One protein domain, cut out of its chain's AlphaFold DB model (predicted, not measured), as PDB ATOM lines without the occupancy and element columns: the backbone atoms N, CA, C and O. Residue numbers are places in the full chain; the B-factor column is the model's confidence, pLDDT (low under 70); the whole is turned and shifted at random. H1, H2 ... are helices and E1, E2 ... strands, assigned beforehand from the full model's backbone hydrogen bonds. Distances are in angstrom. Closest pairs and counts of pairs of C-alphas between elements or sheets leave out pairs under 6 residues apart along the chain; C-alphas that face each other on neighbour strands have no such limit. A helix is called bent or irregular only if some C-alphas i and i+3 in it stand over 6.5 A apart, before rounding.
ATOM      1  N   ILE A  20      15.327  10.402-125.034       78.94
ATOM      2  CA  ILE A  20      15.153  11.348-123.928       78.94
ATOM      3  C   ILE A  20      16.501  11.535-123.203       78.94
ATOM      4  O   ILE A  20      17.179  10.530-122.924       78.94
ATOM      5  N   PRO A  21      16.906  12.790-122.918       81.88
ATOM      6  CA  PRO A  21      18.140  13.064-122.200       81.88
ATOM      7  C   PRO A  21      18.103  12.403-120.823       81.88
ATOM      8  O   PRO A  21      17.038  12.178-120.245       81.88
ATOM      9  N   TYR A  22      19.276  12.064-120.300       82.94
ATOM     10  CA  TYR A  22      19.362  11.554-118.942       82.94
ATOM     11  C   TYR A  22      18.955  12.641-117.947       82.94
ATOM     12  O   TYR A  22      19.446  13.765-118.020       82.94
ATOM     13  N   PHE A  23      18.069  12.289-117.021       83.44
ATOM     14  CA  PHE A  23      17.670  13.147-115.916       83.44
ATOM     15  C   PHE A  23      17.476  12.320-114.652       83.44
ATOM     16  O   PHE A  23      17.151  11.127-114.710       83.44
ATOM     17  N   LYS A  24      17.652  12.993-113.519       83.88
ATOM     18  CA  LYS A  24      17.263  12.525-112.195       83.88
ATOM     19  C   LYS A  24      16.344  13.577-111.604       83.88
ATOM     20  O   LYS A  24      16.669  14.760-111.636       83.88
ATOM     21  N   LEU A  25      15.199  13.139-111.119       83.31
ATOM     22  CA  LEU A  25      14.216  13.996-110.488       83.31
ATOM     23  C   LEU A  25      13.879  13.413-109.121       83.31
ATOM     24  O   LEU A  25      13.907  12.198-108.955       83.31
ATOM     25  N   LEU A  26      13.570  14.260-108.151       81.00
ATOM     26  CA  LEU A  26      13.131  13.824-106.826       81.00
ATOM     27  C   LEU A  26      11.615  13.903-106.746       81.00
ATOM     28  O   LEU A  26      11.041  14.929-107.111       81.00
ATOM     29  N   ASP A  27      10.973  12.839-106.274       78.88
ATOM     30  CA  ASP A  27       9.545  12.873-105.999       78.88
ATOM     31  C   ASP A  27       9.214  13.582-104.675       78.88
ATOM     32  O   ASP A  27      10.095  13.933-103.885       78.88
ATOM     33  N   GLU A  28       7.925  13.793-104.412       73.69
ATOM     34  CA  GLU A  28       7.437  14.367-103.149       73.69
ATOM     35  C   GLU A  28       7.814  13.567-101.885       73.69
ATOM     36  O   GLU A  28       7.744  14.108-100.782       73.69
ATOM     37  N   ASN A  29       8.217  12.302-102.036       76.81
ATOM     38  CA  ASN A  29       8.667  11.415-100.965       76.81
ATOM     39  C   ASN A  29      10.204  11.347-100.877       76.81
ATOM     40  O   ASN A  29      10.739  10.568-100.088       76.81
ATOM     41  N   GLY A  30      10.926  12.128-101.690       77.12
ATOM     42  CA  GLY A  30      12.386  12.095-101.780       77.12
ATOM     43  C   GLY A  30      12.943  10.901-102.562       77.12
ATOM     44  O   GLY A  30      14.150  10.657-102.537       77.12
ATOM     45  N   LYS A  31      12.104  10.140-103.271       82.81
ATOM     46  CA  LYS A  31      12.548   9.055-104.146       82.81
ATOM     47  C   LYS A  31      13.098   9.634-105.445       82.81
ATOM     48  O   LYS A  31      12.449  10.423-106.125       82.81
ATOM     49  N   VAL A  32      14.276   9.165-105.840       85.25
ATOM     50  CA  VAL A  32      14.863   9.501-107.140       85.25
ATOM     51  C   VAL A  32      14.127   8.745-108.250       85.25
ATOM     52  O   VAL A  32      14.091   7.515-108.249       85.25
ATOM     53  N   VAL A  33      13.599   9.487-109.218       85.31
ATOM     54  CA  VAL A  33      13.017   9.000-110.471       85.31
ATOM     55  C   VAL A  33      13.945   9.371-111.621       85.31
ATOM     56  O   VAL A  33      14.305  10.534-111.815       85.31
ATOM     57  N   LYS A  34      14.352   8.370-112.395       87.50
ATOM     58  CA  LYS A  34      15.243   8.513-113.547       87.50
ATOM     59  C   LYS A  34      14.486   8.222-114.831       87.50
ATOM     60  O   LYS A  34      13.452   7.559-114.831       87.50
ATOM     61  N   ARG A  35      15.036   8.653-115.968       84.25
ATOM     62  CA  ARG A  35      14.445   8.335-117.280       84.25
ATOM     63  C   ARG A  35      14.305   6.823-117.529       84.25
ATOM     64  O   ARG A  35      13.451   6.412-118.307       84.25
ATOM     65  N   GLU A  36      15.149   5.994-116.912       85.75
ATOM     66  CA  GLU A  36      15.090   4.536-117.022       85.75
ATOM     67  C   GLU A  36      13.804   3.971-116.412       85.75
ATOM     68  O   GLU A  36      13.247   3.032-116.975       85.75
ATOM     69  N   ASP A  37      13.294   4.596-115.348       84.38
ATOM     70  CA  ASP A  37      12.060   4.196-114.662       84.38
ATOM     71  C   ASP A  37      10.804   4.485-115.504       84.38
ATOM     72  O   ASP A  37       9.729   3.950-115.245       84.38
ATOM     73  N   LEU A  38      10.938   5.322-116.538       81.88
ATOM     74  CA  LEU A  38       9.858   5.676-117.462       81.88
ATOM     75  C   LEU A  38       9.758   4.737-118.668       81.88
ATOM     76  O   LEU A  38       8.864   4.892-119.502       81.88
ATOM     77  N   LYS A  39      10.681   3.779-118.801       82.12
ATOM     78  CA  LYS A  39      10.664   2.818-119.906       82.12
ATOM     79  C   LYS A  39       9.521   1.816-119.727       82.12
ATOM     80  O   LYS A  39       9.190   1.409-118.622       82.12
ATOM     81  N   GLY A  40       8.925   1.389-120.838       84.44
ATOM     82  CA  GLY A  40       7.898   0.340-120.861       84.44
ATOM     83  C   GLY A  40       6.453   0.829-120.734       84.44
ATOM     84  O   GLY A  40       5.552   0.128-121.185       84.44
ATOM     85  N   LYS A  41       6.212   2.043-120.224       83.56
ATOM     86  CA  LYS A  41       4.878   2.662-120.209       83.56
ATOM     87  C   LYS A  41       4.946   4.097-120.747       83.56
ATOM     88  O   LYS A  41       5.780   4.872-120.272       83.56
ATOM     89  N   PRO A  42       4.087   4.479-121.715       87.38
ATOM     90  CA  PRO A  42       4.027   5.854-122.197       87.38
ATOM     91  C   PRO A  42       3.879   6.822-121.027       87.38
ATOM     92  O   PRO A  42       3.071   6.599-120.125       87.38
ATOM     93  N   SER A  43       4.684   7.876-121.026       85.94
ATOM     94  CA  SER A  43       4.749   8.828-119.924       85.94
ATOM     95  C   SER A  43       4.587  10.243-120.465       85.94
ATOM     96  O   SER A  43       5.205  10.600-121.467       85.94
ATOM     97  N   ILE A  44       3.749  11.036-119.808       84.81
ATOM     98  CA  ILE A  44       3.550  12.456-120.082       84.81
ATOM     99  C   ILE A  44       4.215  13.234-118.951       84.81
ATOM    100  O   ILE A  44       3.889  13.043-117.781       84.81
ATOM    101  N   LEU A  45       5.147  14.107-119.325       82.56
ATOM    102  CA  LEU A  45       5.825  15.043-118.434       82.56
ATOM    103  C   LEU A  45       5.237  16.434-118.676       82.56
ATOM    104  O   LEU A  45       5.277  16.936-119.799       82.56
ATOM    105  N   ILE A  46       4.679  17.037-117.634       79.38
ATOM    106  CA  ILE A  46       4.078  18.371-117.661       79.38
ATOM    107  C   ILE A  46       4.998  19.285-116.866       79.38
ATOM    108  O   ILE A  46       5.079  19.163-115.649       79.38
ATOM    109  N   PHE A  47       5.700  20.187-117.541       80.56
ATOM    110  CA  PHE A  47       6.557  21.162-116.874       80.56
ATOM    111  C   PHE A  47       5.708  22.346-116.400       80.56
ATOM    112  O   PHE A  47       4.994  22.954-117.194       80.56
ATOM    113  N   TRP A  48       5.765  22.647-115.104       74.56
ATOM    114  CA  TRP A  48       4.881  23.583-114.414       74.56
ATOM    115  C   TRP A  48       5.655  24.510-113.466       74.56
ATOM    116  O   TRP A  48       6.662  24.100-112.891       74.56
ATOM    117  N   GLY A  49       5.133  25.724-113.237       71.06
ATOM    118  CA  GLY A  49       5.590  26.617-112.164       71.06
ATOM    119  C   GLY A  49       4.460  27.164-111.275       71.06
ATOM    120  O   GLY A  49       3.376  27.495-111.758       71.06
ATOM    121  N   LEU A  50       4.717  27.283-109.971       67.81
ATOM    122  CA  LEU A  50       3.857  27.849-108.921       67.81
ATOM    123  C   LEU A  50       3.328  29.260-109.198       67.81
ATOM    124  O   LEU A  50       2.270  29.619-108.666       67.81
ATOM    125  N   ASN A  51       4.045  30.053-109.997       67.88
ATOM    126  CA  ASN A  51       3.653  31.421-110.347       67.88
ATOM    127  C   ASN A  51       3.060  31.560-111.763       67.88
ATOM    128  O   ASN A  51       3.006  32.654-112.322       67.88
ATOM    129  N   CYS A  52       2.610  30.458-112.372       64.81
ATOM    130  CA  CYS A  52       2.100  30.471-113.739       64.81
ATOM    131  C   CYS A  52       0.559  30.565-113.774       64.81
ATOM    132  O   CYS A  52      -0.162  29.588-113.560       64.81
ATOM    133  N   GLY A  53       0.028  31.760-114.061       61.56
ATOM    134  CA  GLY A  53      -1.419  32.017-114.112       61.56
ATOM    135  C   GLY A  53      -2.162  31.239-115.210       61.56
ATOM    136  O   GLY A  53      -3.247  30.709-114.970       61.56
ATOM    137  N   SER A  54      -1.568  31.112-116.400       62.97
ATOM    138  CA  SER A  54      -2.142  30.368-117.540       62.97
ATOM    139  C   SER A  54      -2.248  28.873-117.263       62.97
ATOM    140  O   SER A  54      -3.227  28.218-117.609       62.97
ATOM    141  N   CYS A  55      -1.263  28.368-116.537       63.16
ATOM    142  CA  CYS A  55      -1.137  26.994-116.103       63.16
ATOM    143  C   CYS A  55      -2.392  26.551-115.311       63.16
ATOM    144  O   CYS A  55      -2.935  25.472-115.555       63.16
ATOM    145  N   LYS A  56      -2.998  27.414-114.478       64.69
ATOM    146  CA  LYS A  56      -4.239  27.084-113.738       64.69
ATOM    147  C   LYS A  56      -5.411  26.674-114.648       64.69
ATOM    148  O   LYS A  56      -6.263  25.897-114.224       64.69
ATOM    149  N   LYS A  57      -5.445  27.154-115.897       69.75
ATOM    150  CA  LYS A  57      -6.468  26.785-116.892       69.75
ATOM    151  C   LYS A  57      -6.174  25.453-117.591       69.75
ATOM    152  O   LYS A  57      -7.105  24.800-118.053       69.75
ATOM    153  N   GLU A  58      -4.914  25.028-117.645       68.31
ATOM    154  CA  GLU A  58      -4.487  23.782-118.299       68.31
ATOM    155  C   GLU A  58      -4.646  22.558-117.389       68.31
ATOM    156  O   GLU A  58      -4.977  21.466-117.853       68.31
ATOM    157  N   LEU A  59      -4.499  22.735-116.073       71.31
ATOM    158  CA  LEU A  59      -4.666  21.657-115.093       71.31
ATOM    159  C   LEU A  59      -5.977  20.868-115.189       71.31
ATOM    160  O   LEU A  59      -5.905  19.639-115.205       71.31
ATOM    161  N   PRO A  60      -7.170  21.487-115.283       74.56
ATOM    162  CA  PRO A  60      -8.415  20.722-115.360       74.56
ATOM    163  C   PRO A  60      -8.482  19.827-116.607       74.56
ATOM    164  O   PRO A  60      -9.092  18.753-116.571       74.56
ATOM    165  N   ILE A  61      -7.809  20.218-117.694       79.19
ATOM    166  CA  ILE A  61      -7.702  19.412-118.911       79.19
ATOM    167  C   ILE A  61      -6.840  18.173-118.635       79.19
ATOM    168  O   ILE A  61      -7.259  17.050-118.938       79.19
ATOM    169  N   PHE A  62      -5.682  18.340-117.994       77.31
ATOM    170  CA  PHE A  62      -4.830  17.213-117.608       77.31
ATOM    171  C   PHE A  62      -5.498  16.291-116.589       77.31
ATOM    172  O   PHE A  62      -5.392  15.076-116.727       77.31
ATOM    173  N   THR A  63      -6.282  16.820-115.649       77.25
ATOM    174  CA  THR A  63      -7.075  16.008-114.713       77.25
ATOM    175  C   THR A  63      -8.089  15.127-115.447       77.25
ATOM    176  O   THR A  63      -8.261  13.953-115.103       77.25
ATOM    177  N   LYS A  64      -8.738  15.639-116.502       83.12
ATOM    178  CA  LYS A  64      -9.647  14.843-117.346       83.12
ATOM    179  C   LYS A  64      -8.904  13.715-118.069       83.12
ATOM    180  O   LYS A  64      -9.394  12.585-118.102       83.12
ATOM    181  N   TYR A  65      -7.725  13.999-118.620       83.38
ATOM    182  CA  TYR A  65      -6.906  12.989-119.294       83.38
ATOM    183  C   TYR A  65      -6.330  11.958-118.330       83.38
ATOM    184  O   TYR A  65      -6.367  10.768-118.636       83.38
ATOM    185  N   TYR A  66      -5.892  12.385-117.150       82.12
ATOM    186  CA  TYR A  66      -5.439  11.499-116.090       82.12
ATOM    187  C   TYR A  66      -6.537  10.504-115.711       82.12
ATOM    188  O   TYR A  66      -6.319   9.298-115.762       82.12
ATOM    189  N   LYS A  67      -7.760  10.979-115.434       83.19
ATOM    190  CA  LYS A  67      -8.891  10.095-115.099       83.19
ATOM    191  C   LYS A  67      -9.163   9.045-116.181       83.19
ATOM    192  O   LYS A  67      -9.544   7.929-115.847       83.19
ATOM    193  N   LYS A  68      -8.956   9.389-117.456       87.69
ATOM    194  CA  LYS A  68      -9.189   8.488-118.594       87.69
ATOM    195  C   LYS A  68      -8.021   7.538-118.877       87.69
ATOM    196  O   LYS A  68      -8.248   6.442-119.383       87.69
ATOM    197  N   TYR A  69      -6.786   7.957-118.607       88.50
ATOM    198  CA  TYR A  69      -5.585   7.273-119.090       88.50
ATOM    199  C   TYR A  69      -4.580   6.882-118.006       88.50
ATOM    200  O   TYR A  69      -3.567   6.298-118.367       88.50
ATOM    201  N   LYS A  70      -4.837   7.120-116.715       82.12
ATOM    202  CA  LYS A  70      -3.935   6.760-115.597       82.12
ATOM    203  C   LYS A  70      -3.416   5.313-115.652       82.12
ATOM    204  O   LYS A  70      -2.252   5.038-115.354       82.12
ATOM    205  N   ASP A  71      -4.251   4.386-116.115       86.50
ATOM    206  CA  ASP A  71      -3.900   2.966-116.176       86.50
ATOM    207  C   ASP A  71      -2.964   2.670-117.363       86.50
ATOM    208  O   ASP A  71      -2.132   1.767-117.299       86.50
ATOM    209  N   LYS A  72      -3.022   3.488-118.423       87.50
ATOM    210  CA  LYS A  72      -2.269   3.314-119.680       87.50
ATOM    211  C   LYS A  72      -1.054   4.232-119.811       87.50
ATOM    212  O   LYS A  72      -0.097   3.873-120.485       87.50
ATOM    213  N   ILE A  73      -1.084   5.399-119.175       86.12
ATOM    214  CA  ILE A  73      -0.094   6.468-119.305       86.12
ATOM    215  C   ILE A  73       0.314   6.930-117.909       86.12
ATOM    216  O   ILE A  73      -0.538   7.127-117.044       86.12
ATOM    217  N   ASN A  74       1.613   7.103-117.686       83.69
ATOM    218  CA  ASN A  74       2.106   7.742-116.472       83.69
ATOM    219  C   ASN A  74       2.061   9.261-116.634       83.69
ATOM    220  O   ASN A  74       2.485   9.781-117.664       83.69
ATOM    221  N   PHE A  75       1.580   9.972-115.622       83.00
ATOM    222  CA  PHE A  75       1.525  11.431-115.625       83.00
ATOM    223  C   PHE A  75       2.449  11.975-114.541       83.00
ATOM    224  O   PHE A  75       2.289  11.648-113.366       83.00
ATOM    225  N   TYR A  76       3.384  12.825-114.950       81.56
ATOM    226  CA  TYR A  76       4.352  13.472-114.075       81.56
ATOM    227  C   TYR A  76       4.230  14.984-114.217       81.56
ATOM    228  O   TYR A  76       4.266  15.494-115.338       81.56
ATOM    229  N   ALA A  77       4.113  15.700-113.101       80.25
ATOM    230  CA  ALA A  77       4.266  17.151-113.082       80.25
ATOM    231  C   ALA A  77       5.676  17.498-112.619       80.25
ATOM    232  O   ALA A  77       6.056  17.215-111.486       80.25
ATOM    233  N   VAL A  78       6.451  18.119-113.495       80.94
ATOM    234  CA  VAL A  78       7.798  18.580-113.189       80.94
ATOM    235  C   VAL A  78       7.723  20.037-112.765       80.94
ATOM    236  O   VAL A  78       7.347  20.889-113.569       80.94
ATOM    237  N   VAL A  79       8.080  20.331-111.517       79.38
ATOM    238  CA  VAL A  79       8.121  21.712-111.020       79.38
ATOM    239  C   VAL A  79       9.473  22.309-111.369       79.38
ATOM    240  O   VAL A  79      10.510  21.735-111.036       79.38
ATOM    241  N   ILE A  80       9.461  23.436-112.078       79.62
ATOM    242  CA  ILE A  80      10.684  24.064-112.597       79.62
ATOM    243  C   ILE A  80      11.081  25.348-111.866       79.62
ATOM    244  O   ILE A  80      12.186  25.838-112.081       79.62
ATOM    245  N   ASP A  81      10.206  25.900-111.026       77.62
ATOM    246  CA  ASP A  81      10.404  27.215-110.410       77.62
ATOM    247  C   ASP A  81      10.771  27.179-108.924       77.62
ATOM    248  O   ASP A  81      11.260  28.179-108.405       77.62
ATOM    249  N   THR A  82      10.617  26.037-108.255       73.81
ATOM    250  CA  THR A  82      11.047  25.852-106.864       73.81
ATOM    251  C   THR A  82      11.648  24.465-106.639       73.81
ATOM    252  O   THR A  82      11.339  23.504-107.350       73.81
ATOM    253  N   LYS A  83      12.523  24.370-105.635       72.62
ATOM    254  CA  LYS A  83      13.056  23.108-105.097       72.62
ATOM    255  C   LYS A  83      12.446  22.758-103.740       72.62
ATOM    256  O   LYS A  83      12.694  21.670-103.224       72.62
ATOM    257  N   ASP A  84      11.678  23.672-103.150       76.62
ATOM    258  CA  ASP A  84      11.108  23.478-101.828       76.62
ATOM    259  C   ASP A  84       9.881  22.577-101.906       76.62
ATOM    260  O   ASP A  84       8.785  22.991-102.287       76.62
ATOM    261  N   VAL A  85      10.058  21.325-101.476       72.81
ATOM    262  CA  VAL A  85       8.984  20.321-101.422       72.81
ATOM    263  C   VAL A  85       7.772  20.854-100.663       72.81
ATOM    264  O   VAL A  85       6.635  20.642-101.076       72.81
ATOM    265  N   LYS A  86       8.018  21.580 -99.567       77.50
ATOM    266  CA  LYS A  86       6.972  22.162 -98.719       77.50
ATOM    267  C   LYS A  86       6.143  23.195 -99.478       77.50
ATOM    268  O   LYS A  86       4.921  23.162 -99.404       77.50
ATOM    269  N   GLU A  87       6.795  24.051-100.261       75.38
ATOM    270  CA  GLU A  87       6.125  25.072-101.066       75.38
ATOM    271  C   GLU A  87       5.251  24.428-102.155       75.38
ATOM    272  O   GLU A  87       4.084  24.789-102.337       75.38
ATOM    273  N   VAL A  88       5.775  23.394-102.822       73.69
ATOM    274  CA  VAL A  88       5.023  22.604-103.808       73.69
ATOM    275  C   VAL A  88       3.816  21.913-103.159       73.69
ATOM    276  O   VAL A  88       2.710  21.946-103.706       73.69
ATOM    277  N   GLN A  89       3.998  21.326-101.973       73.25
ATOM    278  CA  GLN A  89       2.942  20.644-101.219       73.25
ATOM    279  C   GLN A  89       1.844  21.597-100.738       73.25
ATOM    280  O   GLN A  89       0.663  21.249-100.786       73.25
ATOM    281  N   GLU A  90       2.192  22.802-100.295       72.31
ATOM    282  CA  GLU A  90       1.210  23.809 -99.889       72.31
ATOM    283  C   GLU A  90       0.374  24.284-101.076       72.31
ATOM    284  O   GLU A  90      -0.854  24.381-100.994       72.31
ATOM    285  N   ARG A  91       1.017  24.501-102.225       68.38
ATOM    286  CA  ARG A  91       0.346  24.972-103.441       68.38
ATOM    287  C   ARG A  91      -0.490  23.889-104.118       68.38
ATOM    288  O   ARG A  91      -1.462  24.225-104.795       68.38
ATOM    289  N   LYS A  92      -0.220  22.608-103.841       66.62
ATOM    290  CA  LYS A  92      -1.092  21.478-104.212       66.62
ATOM    291  C   LYS A  92      -2.510  21.626-103.657       66.62
ATOM    292  O   LYS A  92      -3.456  21.192-104.300       66.62
ATOM    293  N   LYS A  93      -2.682  22.252-102.486       61.69
ATOM    294  CA  LYS A  93      -4.012  22.487-101.895       61.69
ATOM    295  C   LYS A  93      -4.797  23.591-102.613       61.69
ATOM    296  O   LYS A  93      -6.014  23.646-102.486       61.69
ATOM    297  N   PHE A  94      -4.110  24.471-103.345       56.78
ATOM    298  CA  PHE A  94      -4.685  25.678-103.951       56.78
ATOM    299  C   PHE A  94      -5.224  25.488-105.376       56.78
ATOM    300  O   PHE A  94      -5.916  26.366-105.899       56.78
ATOM    301  N   GLY A  95      -4.921  24.368-106.025       53.53
ATOM    302  CA  GLY A  95      -5.479  24.004-107.323       53.53
ATOM    303  C   GLY A  95      -5.736  22.510-107.352       53.53
ATOM    304  O   GLY A  95      -4.973  21.777-106.741       53.53
ATOM    305  N   ASP A  96      -6.789  22.069-108.040       52.88
ATOM    306  CA  ASP A  96      -7.226  20.669-108.192       52.88
ATOM    307  C   ASP A  96      -6.193  19.767-108.912       52.88
ATOM    308  O   ASP A  96      -6.468  19.111-109.920       52.88
ATOM    309  N   LEU A  97      -4.971  19.720-108.388       57.88
ATOM    310  CA  LEU A  97      -3.841  18.885-108.763       57.88
ATOM    311  C   LEU A  97      -4.016  17.538-108.073       57.88
ATOM    312  O   LEU A  97      -3.249  17.123-107.205       57.88
ATOM    313  N   ILE A  98      -5.120  16.887-108.418       51.75
ATOM    314  CA  ILE A  98      -5.615  15.749-107.661       51.75
ATOM    315  C   ILE A  98      -4.695  14.523-107.823       51.75
ATOM    316  O   ILE A  98      -4.640  13.723-106.901       51.75
ATOM    317  N   PHE A  99      -3.874  14.396-108.879       52.53
ATOM    318  CA  PHE A  99      -2.992  13.221-109.033       52.53
ATOM    319  C   PHE A  99      -1.785  13.417-109.963       52.53
ATOM    320  O   PHE A  99      -1.682  12.773-111.006       52.53
ATOM    321  N   LEU A 100      -0.845  14.280-109.603       55.31
ATOM    322  CA  LEU A 100       0.414  14.369-110.338       55.31
ATOM    323  C   LEU A 100       1.537  13.907-109.423       55.31
ATOM    324  O   LEU A 100       1.695  14.457-108.339       55.31
ATOM    325  N   PHE A 101       2.269  12.875-109.849       59.22
ATOM    326  CA  PHE A 101       3.577  12.583-109.274       59.22
ATOM    327  C   PHE A 101       4.441  13.814-109.527       59.22
ATOM    328  O   PHE A 101       4.665  14.175-110.691       59.22
ATOM    329  N   TYR A 102       4.848  14.488-108.458       68.06
ATOM    330  CA  TYR A 102       5.680  15.673-108.560       68.06
ATOM    331  C   TYR A 102       7.114  15.247-108.727       68.06
ATOM    332  O   TYR A 102       7.573  14.364-108.023       68.06
ATOM    333  N   LEU A 103       7.810  15.864-109.666       65.81
ATOM    334  CA  LEU A 103       9.213  15.608-109.912       65.81
ATOM    335  C   LEU A 103       9.959  16.939-109.853       65.81
ATOM    336  O   LEU A 103       9.713  17.846-110.646       65.81
ATOM    337  N   MET A 104      10.854  17.066-108.886       63.97
ATOM    338  CA  MET A 104      11.714  18.229-108.711       63.97
ATOM    339  C   MET A 104      13.013  18.014-109.470       63.97
ATOM    340  O   MET A 104      13.604  16.934-109.410       63.97
ATOM    341  N   VAL A 105      13.465  19.046-110.181       62.22
ATOM    342  CA  VAL A 105      14.717  18.983-110.936       62.22
ATOM    343  C   VAL A 105      15.904  19.152-109.994       62.22
ATOM    344  O   VAL A 105      16.179  20.249-109.499       62.22
ATOM    345  N   GLU A 106      16.636  18.062-109.778       55.50
ATOM    346  CA  GLU A 106      17.966  18.112-109.181       55.50
ATOM    347  C   GLU A 106      18.959  18.514-110.289       55.50
ATOM    348  O   GLU A 106      18.997  17.885-111.349       55.50
TER     349      GLU A 106
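This is residues 20 to 106 of the 107 residues of the protein "AhpC/TSA family protein" of Hydrogenivirga sp. 128-5-R1-1 (UniProt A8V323). A strongly twisted, curled sheet of five strands has two helices over one face, H2 along E3 and E4 and H3 slantwise over E5, making two layers. The hairpin of E1 and E2 forms the sheet's other edge, where short H1 only grazes it. The 87 printed residues include three named helices and five named strands, in the order E1 E2 H1 E3 H2 E4 H3 E5, class mixed. The mixed sheet runs E2, E1, E5, E4, E3; the whole is compact, with a radius of gyration of the C-alphas of 12.6 A and spans of 32 by 30 by 21 A.

E1, residues 24 to 27, and E2, residues 32 to 34, are antiparallel, with N 33 and O 25 2.7 A apart. H1, residues 35 to 38, only just is on the sheet, with 5 pairs of C-alphas within 10 A. E3, residues 43 to 48, H2, residues 55 to 69, and E4, residues 74 to 79, form a strand-helix-strand unit, two parallel neighbours with a helix between, its crossover right-handed; N 46 and O 76 are 2.8 A apart. E4, H3, residues 85 to 92, and E5, residues 101 to 105, form another right-handed one, with N 103 and O 77 2.9 A apart. E5 is antiparallel to E1, with N 104 and O 26 2.8 A apart. H2 and H3 each have a height over the sheet of 9.6 A, and they are apart. The closest C-alphas of H2 and E4, Tyr 66 and Phe 75, are 7.0 A apart. Every O i to N i+4 pair is within hydrogen-bond range in H3, 9 of 11 in H2; H1 is too short for one. H2 is irregular, only just: C-alphas 57 and 60 are 6.55 A apart.

E1 begins at C-alpha 24 (17.263, 12.525, -112.195). H2 is 20.4 A long, E4 16.2 A, E3 15.8 A, E5 13.0 A and H3 10.5 A. E5 ends at C-alpha 105 (14.717, 18.983, -110.936).

The two C-alphas farthest apart, Gly 40 and Gly 53, are 33.7 A apart. The printed part has no cut and no long link. Residues 50 to 58 and 91 to 106 have pLDDT under 70.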